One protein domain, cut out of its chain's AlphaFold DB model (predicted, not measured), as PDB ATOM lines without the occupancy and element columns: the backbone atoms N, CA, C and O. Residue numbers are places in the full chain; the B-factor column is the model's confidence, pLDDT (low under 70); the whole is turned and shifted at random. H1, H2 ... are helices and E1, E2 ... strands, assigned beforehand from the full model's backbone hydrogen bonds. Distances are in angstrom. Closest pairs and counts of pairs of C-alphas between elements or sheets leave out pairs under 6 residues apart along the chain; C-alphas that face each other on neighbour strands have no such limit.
ATOM      1  N   TYR A 111      51.328  -9.481  38.440       84.38
ATOM      2  CA  TYR A 111      51.862 -10.820  38.319       84.38
ATOM      3  C   TYR A 111      52.862 -11.085  39.441       84.38
ATOM      4  O   TYR A 111      53.463 -10.159  39.982       84.38
ATOM      5  N   CYS A 112      53.116 -12.354  39.765       83.62
ATOM      6  CA  CYS A 112      54.084 -12.702  40.804       83.62
ATOM      7  C   CYS A 112      55.458 -12.077  40.520       83.62
ATOM      8  O   CYS A 112      56.108 -11.613  41.446       83.62
ATOM      9  N   TRP A 113      55.888 -11.991  39.254       88.12
ATOM     10  CA  TRP A 113      57.178 -11.388  38.882       88.12
ATOM     11  C   TRP A 113      57.252  -9.863  39.061       88.12
ATOM     12  O   TRP A 113      58.330  -9.278  38.916       88.12
ATOM     13  N   ASP A 114      56.144  -9.202  39.393       83.38
ATOM     14  CA  ASP A 114      56.152  -7.777  39.710       83.38
ATOM     15  C   ASP A 114      56.695  -7.509  41.122       83.38
ATOM     16  O   ASP A 114      57.321  -6.461  41.329       83.38
ATOM     17  N   TYR A 115      56.576  -8.473  42.046       83.62
ATOM     18  CA  TYR A 115      57.082  -8.384  43.420       83.62
ATOM     19  C   TYR A 115      58.613  -8.318  43.484       83.62
ATOM     20  O   TYR A 115      59.320  -9.070  42.808       83.62
ATOM     21  N   LYS A 116      59.136  -7.387  44.295       84.50
ATOM     22  CA  LYS A 116      60.570  -7.034  44.319       84.50
ATOM     23  C   LYS A 116      61.356  -7.665  45.454       84.50
ATOM     24  O   LYS A 116      62.584  -7.669  45.396       84.50
ATOM     25  N   ASP A 117      60.674  -8.197  46.455       84.94
ATOM     26  CA  ASP A 117      61.303  -8.820  47.607       84.94
ATOM     27  C   ASP A 117      60.525 -10.049  48.100       84.94
ATOM     28  O   ASP A 117      59.396 -10.329  47.687       84.94
ATOM     29  N   GLU A 118      61.180 -10.814  48.976       81.81
ATOM     30  CA  GLU A 118      60.654 -12.056  49.544       81.81
ATOM     31  C   GLU A 118      59.404 -11.817  50.402       81.81
ATOM     32  O   GLU A 118      58.522 -12.672  50.429       81.81
ATOM     33  N   ALA A 119      59.294 -10.661  51.063       74.31
ATOM     34  CA  ALA A 119      58.147 -10.346  51.911       74.31
ATOM     35  C   ALA A 119      56.891 -10.097  51.064       74.31
ATOM     36  O   ALA A 119      55.856 -10.704  51.319       74.31
ATOM     37  N   GLN A 120      57.006  -9.293  50.004       74.81
ATOM     38  CA  GLN A 120      55.936  -9.059  49.032       74.81
ATOM     39  C   GLN A 120      55.530 -10.350  48.320       74.81
ATOM     40  O   GLN A 120      54.347 -10.629  48.157       74.81
ATOM     41  N   CYS A 121      56.511 -11.162  47.923       78.38
ATOM     42  CA  CYS A 121      56.255 -12.406  47.205       78.38
ATOM     43  C   CYS A 121      55.529 -13.458  48.052       78.38
ATOM     44  O   CYS A 121      54.677 -14.181  47.539       78.38
ATOM     45  N   ASN A 122      55.869 -13.541  49.341       71.25
ATOM     46  CA  ASN A 122      55.267 -14.491  50.271       71.25
ATOM     47  C   ASN A 122      53.977 -13.960  50.920       71.25
ATOM     48  O   ASN A 122      53.285 -14.737  51.572       71.25
ATOM     49  N   GLY A 123      53.626 -12.683  50.720       63.41
ATOM     50  CA  GLY A 123      52.418 -12.021  51.240       63.41
ATOM     51  C   GLY A 123      51.087 -12.489  50.634       63.41
ATOM     52  O   GLY A 123      50.124 -11.744  50.681       63.41
ATOM     53  N   TYR A 124      51.067 -13.694  50.059       60.41
ATOM     54  CA  TYR A 124      49.929 -14.489  49.593       60.41
ATOM     55  C   TYR A 124      48.734 -13.725  48.992       60.41
ATOM     56  O   TYR A 124      47.873 -13.217  49.697       60.41
ATOM     57  N   THR A 125      48.625 -13.763  47.661       67.25
ATOM     58  CA  THR A 125      47.388 -13.421  46.943       67.25
ATOM     59  C   THR A 125      47.127 -14.464  45.840       67.25
ATOM     60  O   THR A 125      47.756 -14.366  44.772       67.25
ATOM     61  N   PRO A 126      46.285 -15.495  46.065       70.75
ATOM     62  CA  PRO A 126      45.973 -16.557  45.106       70.75
ATOM     63  C   PRO A 126      45.574 -16.034  43.733       70.75
ATOM     64  O   PRO A 126      45.961 -16.620  42.726       70.75
ATOM     65  N   GLU A 127      44.884 -14.897  43.666       72.81
ATOM     66  CA  GLU A 127      44.405 -14.298  42.422       72.81
ATOM     67  C   GLU A 127      45.566 -13.819  41.541       72.81
ATOM     68  O   GLU A 127      45.527 -13.987  40.322       72.81
ATOM     69  N   ILE A 128      46.633 -13.262  42.128       79.00
ATOM     70  CA  ILE A 128      47.831 -12.844  41.375       79.00
ATOM     71  C   ILE A 128      48.608 -14.063  40.897       79.00
ATOM     72  O   ILE A 128      49.086 -14.085  39.760       79.00
ATOM     73  N   ALA A 129      48.715 -15.100  41.728       82.44
ATOM     74  CA  ALA A 129      49.344 -16.350  41.325       82.44
ATOM     75  C   ALA A 129      48.573 -17.028  40.187       82.44
ATOM     76  O   ALA A 129      49.180 -17.434  39.195       82.44
ATOM     77  N   GLN A 130      47.245 -17.070  40.286       81.12
ATOM     78  CA  GLN A 130      46.354 -17.574  39.249       81.12
ATOM     79  C   GLN A 130      46.507 -16.780  37.953       81.12
ATOM     80  O   GLN A 130      46.829 -17.365  36.922       81.12
ATOM     81  N   THR A 131      46.396 -15.452  38.020       79.50
ATOM     82  CA  THR A 131      46.572 -14.554  36.866       79.50
ATOM     83  C   THR A 131      47.932 -14.763  36.192       79.50
ATOM     84  O   THR A 131      48.040 -14.776  34.967       79.50
ATOM     85  N   SER A 132      48.986 -14.977  36.983       83.88
ATOM     86  CA  SER A 132      50.338 -15.238  36.478       83.88
ATOM     87  C   SER A 132      50.470 -16.572  35.756       83.88
ATOM     88  O   SER A 132      51.132 -16.633  34.724       83.88
ATOM     89  N   ILE A 133      49.854 -17.636  36.273       81.19
ATOM     90  CA  ILE A 133      49.875 -18.963  35.641       81.19
ATOM     91  C   ILE A 133      49.014 -18.970  34.375       81.19
ATOM     92  O   ILE A 133      49.457 -19.463  33.338       81.19
ATOM     93  N   GLU A 134      47.839 -18.343  34.420       80.38
ATOM     94  CA  GLU A 134      46.957 -18.190  33.260       80.38
ATOM     95  C   GLU A 134      47.628 -17.395  32.135       80.38
ATOM     96  O   GLU A 134      47.530 -17.769  30.964       80.38
ATOM     97  N   PHE A 135      48.390 -16.349  32.472       82.00
ATOM     98  CA  PHE A 135      49.186 -15.599  31.499       82.00
ATOM     99  C   PHE A 135      50.252 -16.460  30.808       82.00
ATOM    100  O   PHE A 135      50.531 -16.271  29.623       82.00
ATOM    101  N   LEU A 136      50.830 -17.431  31.520       81.56
ATOM    102  CA  LEU A 136      51.779 -18.395  30.954       81.56
ATOM    103  C   LEU A 136      51.095 -19.466  30.080       81.56
ATOM    104  O   LEU A 136      51.781 -20.299  29.489       81.56
ATOM    105  N   GLY A 137      49.765 -19.426  29.947       79.62
ATOM    106  CA  GLY A 137      48.977 -20.386  29.176       79.62
ATOM    107  C   GLY A 137      48.711 -21.695  29.919       79.62
ATOM    108  O   GLY A 137      48.278 -22.671  29.305       79.62
ATOM    109  N   GLU A 138      48.976 -21.730  31.222       80.12
ATOM    110  CA  GLU A 138      48.680 -22.862  32.089       80.12
ATOM    111  C   GLU A 138      47.372 -22.623  32.850       80.12
ATOM    112  O   GLU A 138      46.973 -21.492  33.108       80.12
ATOM    113  N   SER A 139      46.669 -23.694  33.216       75.88
ATOM    114  CA  SER A 139      45.467 -23.577  34.039       75.88
ATOM    115  C   SER A 139      45.840 -23.592  35.517       75.88
ATOM    116  O   SER A 139      46.398 -24.582  36.005       75.88
ATOM    117  N   CYS A 140      45.451 -22.543  36.223       69.00
ATOM    118  CA  CYS A 140      45.356 -22.529  37.668       69.00
ATOM    119  C   CYS A 140      43.870 -22.566  38.032       69.00
ATOM    120  O   CYS A 140      43.116 -21.708  37.590       69.00
ATOM    121  N   GLY A 141      43.420 -23.587  38.759       57.28
ATOM    122  CA  GLY A 141      42.005 -23.735  39.079       57.28
ATOM    123  C   GLY A 141      41.815 -24.378  40.439       57.28
ATOM    124  O   GLY A 141      42.376 -25.440  40.692       57.28
ATOM    125  N   ILE A 142      40.985 -23.731  41.255       49.94
ATOM    126  CA  ILE A 142      40.608 -24.121  42.621       49.94
ATOM    127  C   ILE A 142      39.835 -25.464  42.648       49.94
ATOM    128  O   ILE A 142      39.803 -26.151  43.659       49.94
ATOM    129  N   ASP A 143      39.296 -25.931  41.517       48.97
ATOM    130  CA  ASP A 143      38.257 -26.974  41.510       48.97
ATOM    131  C   ASP A 143      38.618 -28.265  40.764       48.97
ATOM    132  O   ASP A 143      37.821 -28.815  40.003       48.97
ATOM    133  N   THR A 144      39.811 -28.816  40.980       47.12
ATOM    134  CA  THR A 144      40.018 -30.238  40.644       47.12
ATOM    135  C   THR A 144      40.495 -31.020  41.846       47.12
ATOM    136  O   THR A 144      41.564 -31.623  41.841       47.12
ATOM    137  N   THR A 145      39.633 -31.060  42.864       54.41
ATOM    138  CA  THR A 145      39.669 -32.118  43.870       54.41
ATOM    139  C   THR A 145      39.451 -33.452  43.167       54.41
ATOM    140  O   THR A 145      38.333 -33.832  42.816       54.41
ATOM    141  N   SER A 146      40.543 -34.168  42.906       56.47
ATOM    142  CA  SER A 146      40.456 -35.541  42.425       56.47
ATOM    143  C   SER A 146      40.476 -36.466  43.632       56.47
ATOM    144  O   SER A 146      41.405 -36.445  44.441       56.47
ATOM    145  N   VAL A 147      39.407 -37.244  43.784       63.81
ATOM    146  CA  VAL A 147      39.315 -38.264  44.825       63.81
ATOM    147  C   VAL A 147      39.756 -39.581  44.210       63.81
ATOM    148  O   VAL A 147      39.088 -40.115  43.325       63.81
ATOM    149  N   THR A 148      40.899 -40.098  44.654       71.56
ATOM    150  CA  THR A 148      41.384 -41.415  44.231       71.56
ATOM    151  C   THR A 148      41.199 -42.411  45.366       71.56
ATOM    152  O   THR A 148      41.834 -42.281  46.415       71.56
ATOM    153  N   ASP A 149      40.355 -43.415  45.137       69.19
ATOM    154  CA  ASP A 149      40.211 -44.572  46.018       69.19
ATOM    155  C   ASP A 149      41.323 -45.590  45.712       69.19
ATOM    156  O   ASP A 149      41.415 -46.131  44.607       69.19
ATOM    157  N   LEU A 150      42.203 -45.816  46.688       76.12
ATOM    158  CA  LEU A 150      43.276 -46.814  46.635       76.12
ATOM    159  C   LEU A 150      42.957 -48.036  47.517       76.12
ATOM    160  O   LEU A 150      43.858 -48.683  48.055       76.12
ATOM    161  N   GLY A 151      41.673 -48.349  47.695       79.00
ATOM    162  CA  GLY A 151      41.152 -49.495  48.435       79.00
ATOM    163  C   GLY A 151      41.065 -49.248  49.939       79.00
ATOM    164  O   GLY A 151      39.986 -49.333  50.512       79.00
ATOM    165  N   ASN A 152      42.194 -48.936  50.581       76.75
ATOM    166  CA  ASN A 152      42.250 -48.621  52.018       76.75
ATOM    167  C   ASN A 152      42.458 -47.129  52.304       76.75
ATOM    168  O   ASN A 152      42.430 -46.737  53.467       76.75
ATOM    169  N   ARG A 153      42.661 -46.303  51.269       76.38
ATOM    170  CA  ARG A 153      42.941 -44.867  51.385       76.38
ATOM    171  C   ARG A 153      42.079 -44.070  50.431       76.38
ATOM    172  O   ARG A 153      42.004 -44.410  49.252       76.38
ATOM    173  N   VAL A 154      41.523 -42.976  50.931       77.44
ATOM    174  CA  VAL A 154      40.931 -41.922  50.112       77.44
ATOM    175  C   VAL A 154      41.960 -40.812  50.015       77.44
ATOM    176  O   VAL A 154      42.282 -40.170  51.011       77.44
ATOM    177  N   CYS A 155      42.507 -40.619  48.819       75.62
ATOM    178  CA  CYS A 155      43.378 -39.488  48.548       75.62
ATOM    179  C   CYS A 155      42.581 -38.353  47.928       75.62
ATOM    180  O   CYS A 155      41.895 -38.580  46.932       75.62
ATOM    181  N   TRP A 156      42.725 -37.154  48.475       73.62
ATOM    182  CA  TRP A 156      42.320 -35.922  47.828       73.62
ATOM    183  C   TRP A 156      43.561 -35.225  47.273       73.62
ATOM    184  O   TRP A 156      44.624 -35.211  47.895       73.62
ATOM    185  N   SER A 157      43.454 -34.721  46.049       71.19
ATOM    186  CA  SER A 157      44.481 -33.872  45.454       71.19
ATOM    187  C   SER A 157      43.885 -32.519  45.120       71.19
ATOM    188  O   SER A 157      42.874 -32.485  44.425       71.19
ATOM    189  N   GLU A 158      44.524 -31.444  45.542       75.69
ATOM    190  CA  GLU A 158      44.176 -30.072  45.198       75.69
ATOM    191  C   GLU A 158      45.339 -29.421  44.449       75.69
ATOM    192  O   GLU A 158      46.510 -29.721  44.695       75.69
ATOM    193  N   TYR A 159      45.009 -28.539  43.511       74.19
ATOM    194  CA  TYR A 159      45.987 -27.725  42.807       74.19
ATOM    195  C   TYR A 159      45.905 -26.308  43.346       74.19
ATOM    196  O   TYR A 159      44.933 -25.605  43.085       74.19
ATOM    197  N   VAL A 160      46.943 -25.885  44.060       78.44
ATOM    198  CA  VAL A 160      47.017 -24.534  44.612       78.44
ATOM    199  C   VAL A 160      48.069 -23.749  43.850       78.44
ATOM    200  O   VAL A 160      49.150 -24.247  43.529       78.44
ATOM    201  N   CYS A 161      47.756 -22.500  43.538       81.94
ATOM    202  CA  CYS A 161      48.686 -21.596  42.885       81.94
ATOM    203  C   CYS A 161      49.140 -20.553  43.880       81.94
ATOM    204  O   CYS A 161      48.324 -19.908  44.536       81.94
ATOM    205  N   ARG A 162      50.451 -20.359  43.965       85.19
ATOM    206  CA  ARG A 162      51.032 -19.348  44.842       85.19
ATOM    207  C   ARG A 162      52.194 -18.641  44.177       85.19
ATOM    208  O   ARG A 162      52.880 -19.201  43.319       85.19
ATOM    209  N   CYS A 163      52.447 -17.419  44.614       84.50
ATOM    210  CA  CYS A 163      53.719 -16.773  44.360       84.50
ATOM    211  C   CYS A 163      54.783 -17.383  45.288       84.50
ATOM    212  O   CYS A 163      54.512 -17.694  46.445       84.50
ATOM    213  N   SER A 164      55.983 -17.621  44.767       88.62
ATOM    214  CA  SER A 164      57.097 -18.210  45.505       88.62
ATOM    215  C   SER A 164      58.397 -17.499  45.159       88.62
ATOM    216  O   SER A 164      58.729 -17.297  43.985       88.62
ATOM    217  N   TRP A 165      59.137 -17.106  46.195       89.38
ATOM    218  CA  TRP A 165      60.391 -16.387  46.038       89.38
ATOM    219  C   TRP A 165      61.538 -17.344  45.712       89.38
ATOM    220  O   TRP A 165      61.911 -18.203  46.514       89.38
ATOM    221  N   ASN A 166      62.159 -17.172  44.547       91.31
ATOM    222  CA  ASN A 166      63.363 -17.910  44.200       91.31
ATOM    223  C   ASN A 166      64.599 -17.159  44.708       91.31
ATOM    224  O   ASN A 166      65.076 -16.217  44.077       91.31
ATOM    225  N   ARG A 167      65.174 -17.638  45.817       92.00
ATOM    226  CA  ARG A 167      66.384 -17.055  46.431       92.00
ATOM    227  C   ARG A 167      67.627 -17.073  45.538       92.00
ATOM    228  O   ARG A 167      68.552 -16.312  45.790       92.00
ATOM    229  N   THR A 168      67.679 -17.941  44.528       94.00
ATOM    230  CA  THR A 168      68.834 -18.029  43.619       94.00
ATOM    231  C   THR A 168      68.777 -16.949  42.547       94.00
ATOM    232  O   THR A 168      69.801 -16.353  42.226       94.00
ATOM    233  N   SER A 169      67.591 -16.699  41.984       93.38
ATOM    234  CA  SER A 169      67.396 -15.658  40.970       93.38
ATOM    235  C   SER A 169      66.986 -14.308  41.555       93.38
ATOM    236  O   SER A 169      66.980 -13.332  40.816       93.38
ATOM    237  N   SER A 170      66.670 -14.235  42.853       92.25
ATOM    238  CA  SER A 170      66.094 -13.052  43.511       92.25
ATOM    239  C   SER A 170      64.851 -12.535  42.784       92.25
ATOM    240  O   SER A 170      64.690 -11.338  42.565       92.25
ATOM    241  N   GLU A 171      63.993 -13.465  42.369       92.88
ATOM    242  CA  GLU A 171      62.772 -13.176  41.619       92.88
ATOM    243  C   GLU A 171      61.608 -13.944  42.225       92.88
ATOM    244  O   GLU A 171      61.737 -15.121  42.581       92.88
ATOM    245  N   CYS A 172      60.452 -13.298  42.264       88.50
ATOM    246  CA  CYS A 172      59.206 -13.951  42.601       88.50
ATOM    247  C   CYS A 172      58.601 -14.623  41.363       88.50
ATOM    248  O   CYS A 172      58.600 -14.060  40.268       88.50
ATOM    249  N   ARG A 173      58.110 -15.853  41.515       91.88
ATOM    250  CA  ARG A 173      57.545 -16.644  40.415       91.88
ATOM    251  C   ARG A 173      56.224 -17.249  40.831       91.88
ATOM    252  O   ARG A 173      56.042 -17.591  41.993       91.88
ATOM    253  N   ALA A 174      55.324 -17.413  39.873       89.06
ATOM    254  CA  ALA A 174      54.123 -18.190  40.103       89.06
ATOM    255  C   ALA A 174      54.473 -19.678  40.043       89.06
ATOM    256  O   ALA A 174      55.192 -20.117  39.143       89.06
ATOM    257  N   VAL A 175      54.002 -20.433  41.025       87.06
ATOM    258  CA  VAL A 175      54.231 -21.868  41.135       87.06
ATOM    259  C   VAL A 175      52.892 -22.544  41.351       87.06
ATOM    260  O   VAL A 175      52.097 -22.123  42.192       87.06
ATOM    261  N   ARG A 176      52.669 -23.607  40.584       84.19
ATOM    262  CA  ARG A 176      51.602 -24.568  40.821       84.19
ATOM    263  C   ARG A 176      52.113 -25.628  41.787       84.19
ATOM    264  O   ARG A 176      53.146 -26.245  41.526       84.19
ATOM    265  N   GLU A 177      51.416 -25.807  42.897       81.12
ATOM    266  CA  GLU A 177      51.697 -26.841  43.884       81.12
ATOM    267  C   GLU A 177      50.566 -27.868  43.895       81.12
ATOM    268  O   GLU A 177      49.386 -27.522  43.972       81.12
ATOM    269  N   ASP A 178      50.954 -29.139  43.818       77.81
ATOM    270  CA  ASP A 178      50.041 -30.268  43.926       77.81
ATOM    271  C   ASP A 178      50.005 -30.694  45.395       77.81
ATOM    272  O   ASP A 178      50.936 -31.334  45.895       77.81
ATOM    273  N   ILE A 179      48.932 -30.339  46.094       77.62
ATOM    274  CA  ILE A 179      48.695 -30.802  47.458       77.62
ATOM    275  C   ILE A 179      47.983 -32.138  47.348       77.62
ATOM    276  O   ILE A 179      46.900 -32.228  46.779       77.62
ATOM    277  N   ARG A 180      48.599 -33.203  47.857       76.62
ATOM    278  CA  ARG A 180      47.974 -34.523  47.916       76.62
ATOM    279  C   ARG A 180      47.979 -35.022  49.341       76.62
ATOM    280  O   ARG A 180      49.029 -35.340  49.891       76.62
ATOM    281  N   GLU A 181      46.789 -35.203  49.870       78.88
ATOM    282  CA  GLU A 181      46.575 -35.797  51.175       78.88
ATOM    283  C   GLU A 181      45.815 -37.105  51.019       78.88
ATOM    284  O   GLU A 181      44.943 -37.254  50.164       78.88
ATOM    285  N   CYS A 182      46.180 -38.096  51.821       77.12
ATOM    286  CA  CYS A 182      45.584 -39.419  51.775       77.12
ATOM    287  C   CYS A 182      45.190 -39.835  53.180       77.12
ATOM    288  O   CYS A 182      46.058 -39.986  54.035       77.12
ATOM    289  N   ASN A 183      43.903 -40.099  53.372       77.38
ATOM    290  CA  ASN A 183      43.355 -40.562  54.636       77.38
ATOM    291  C   ASN A 183      43.094 -42.070  54.553       77.38
ATOM    292  O   ASN A 183      42.441 -42.535  53.613       77.38
ATOM    293  N   ASP A 184      43.616 -42.845  55.508       77.44
ATOM    294  CA  ASP A 184      43.289 -44.267  55.644       77.44
ATOM    295  C   ASP A 184      41.819 -44.403  56.092       77.44
ATOM    296  O   ASP A 184      41.408 -43.867  57.115       77.44
ATOM    297  N   ILE A 185      41.009 -45.152  55.335       69.12
ATOM    298  CA  ILE A 185      39.556 -45.321  55.562       69.12
ATOM    299  C   ILE A 185      39.278 -46.036  56.898       69.12
ATOM    300  O   ILE A 185      38.196 -45.924  57.471       69.12
ATOM    301  N   ASN A 186      40.269 -46.786  57.385       72.50
ATOM    302  CA  ASN A 186      40.206 -47.547  58.630       72.50
ATOM    303  C   ASN A 186      40.866 -46.830  59.814       72.50
ATOM    304  O   ASN A 186      40.785 -47.342  60.933       72.50
ATOM    305  N   GLU A 187      41.533 -45.694  59.595       59.97
ATOM    306  CA  GLU A 187      41.960 -44.871  60.720       59.97
ATOM    307  C   GLU A 187      40.724 -44.171  61.292       59.97
ATOM    308  O   GLU A 187      39.919 -43.616  60.538       59.97
ATOM    309  N   PRO A 188      40.509 -44.227  62.621       55.41
ATOM    310  CA  PRO A 188      39.465 -43.428  63.238       55.41
ATOM    311  C   PRO A 188      39.708 -41.982  62.823       55.41
ATOM    312  O   PRO A 188      40.839 -41.516  62.958       55.41
ATOM    313  N   ALA A 189      38.671 -41.318  62.296       54.12
ATOM    314  CA  ALA A 189      38.743 -39.919  61.896       54.12
ATOM    315  C   ALA A 189      39.507 -39.162  62.979       54.12
ATOM    316  O   ALA A 189      39.050 -39.100  64.128       54.12
ATOM    317  N   VAL A 190      40.709 -38.689  62.640       55.31
ATOM    318  CA  VAL A 190      41.459 -37.827  63.542       55.31
ATOM    319  C   VAL A 190      40.504 -36.666  63.789       55.31
ATOM    320  O   VAL A 190      40.056 -36.069  62.808       55.31
TER     321      VAL A 190
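What this domain is: This is residues 111 to 190 of the 274 residues of an uncharacterized protein of Candidatus Pacearchaeota archaeon (UniProt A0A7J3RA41). A long hairpin of two strands, E2 and E3, makes the length of this domain; both strands bend toward one end, where two small helices, H1 and H2, pack on them, while the short strand E1 lies beside E2 toward the other end. The printed part has 80 residues with two named helices and three named strands, in the order H1, H2, E1, E2, E3 along the chain. The sheet's order is E1 - E2 - E3, all antiparallel, and the class is mixed, helices and strands. The whole is loose, with a radius of gyration of the C-alphas of 16.0 A, and elongated, spanning 48 by 25 by 19 A.

How they stand to each other: Begin at H1, residues 118 to 122, which is on the sheet of E1, residues 146 to 149, E2, residues 153 to 166, and E3, residues 171 to 184. H1 lies over E2 at a height over the sheet of 7.1 A; their closest C-alphas are those of Glu 118 and Trp 165, 5.6 A apart. Go on to H2, residues 126 to 135, which is apart from H1. It is on the sheet, over E2 and E3, at a height of 7.9 A, and runs across the strands, at 85 degrees to E2 on the local plane; with the sheet it makes two layers, a helix on one face of a sheet. Its closest C-alphas to E2 are those of Ala 129 and Arg 162, 4.9 A apart, and to E3 those of Ala 129 and Ala 174, 5.3 A apart. In both helices every O i to N i+4 pair is within hydrogen-bond range. The strands form a meander, each the antiparallel neighbour of the one before. E1 and E2 are a hairpin at 144 degrees, with N 148 and O 155 within hydrogen-bond range at 2.9 A. E2 and E3 are a hairpin at 165 degrees, with N 156 and O 181 at 2.8 A and N 173 and O 164 at 2.9 A.

Where its parts are: Find C-alpha 118 at (60.654, -12.056, 49.544), where H1 begins; it ends at residue 122. H2 runs 14.0 A from Pro 126 to Phe 135. E1 goes from Ser 146 to Asp 149. E2 starts at C-alpha 153, (42.941, -44.867, 51.385), runs 34.6 A to Asn 166 and bends by 72 degrees at residue 163. E3 runs 39.3 A from Glu 171, bends by 53 degrees at residue 174 and ends at C-alpha 184, (43.289, -44.267, 55.644).

The domain as a whole: The two C-alphas farthest apart are those of Lys 116 and Asn 186, 47.5 A. The printed part has no cut and no long link. The mean pLDDT of the printed part is 76.4; look for values under 70 at residues 123 to 125, 140 to 147, 149, 185 and 187 to 190.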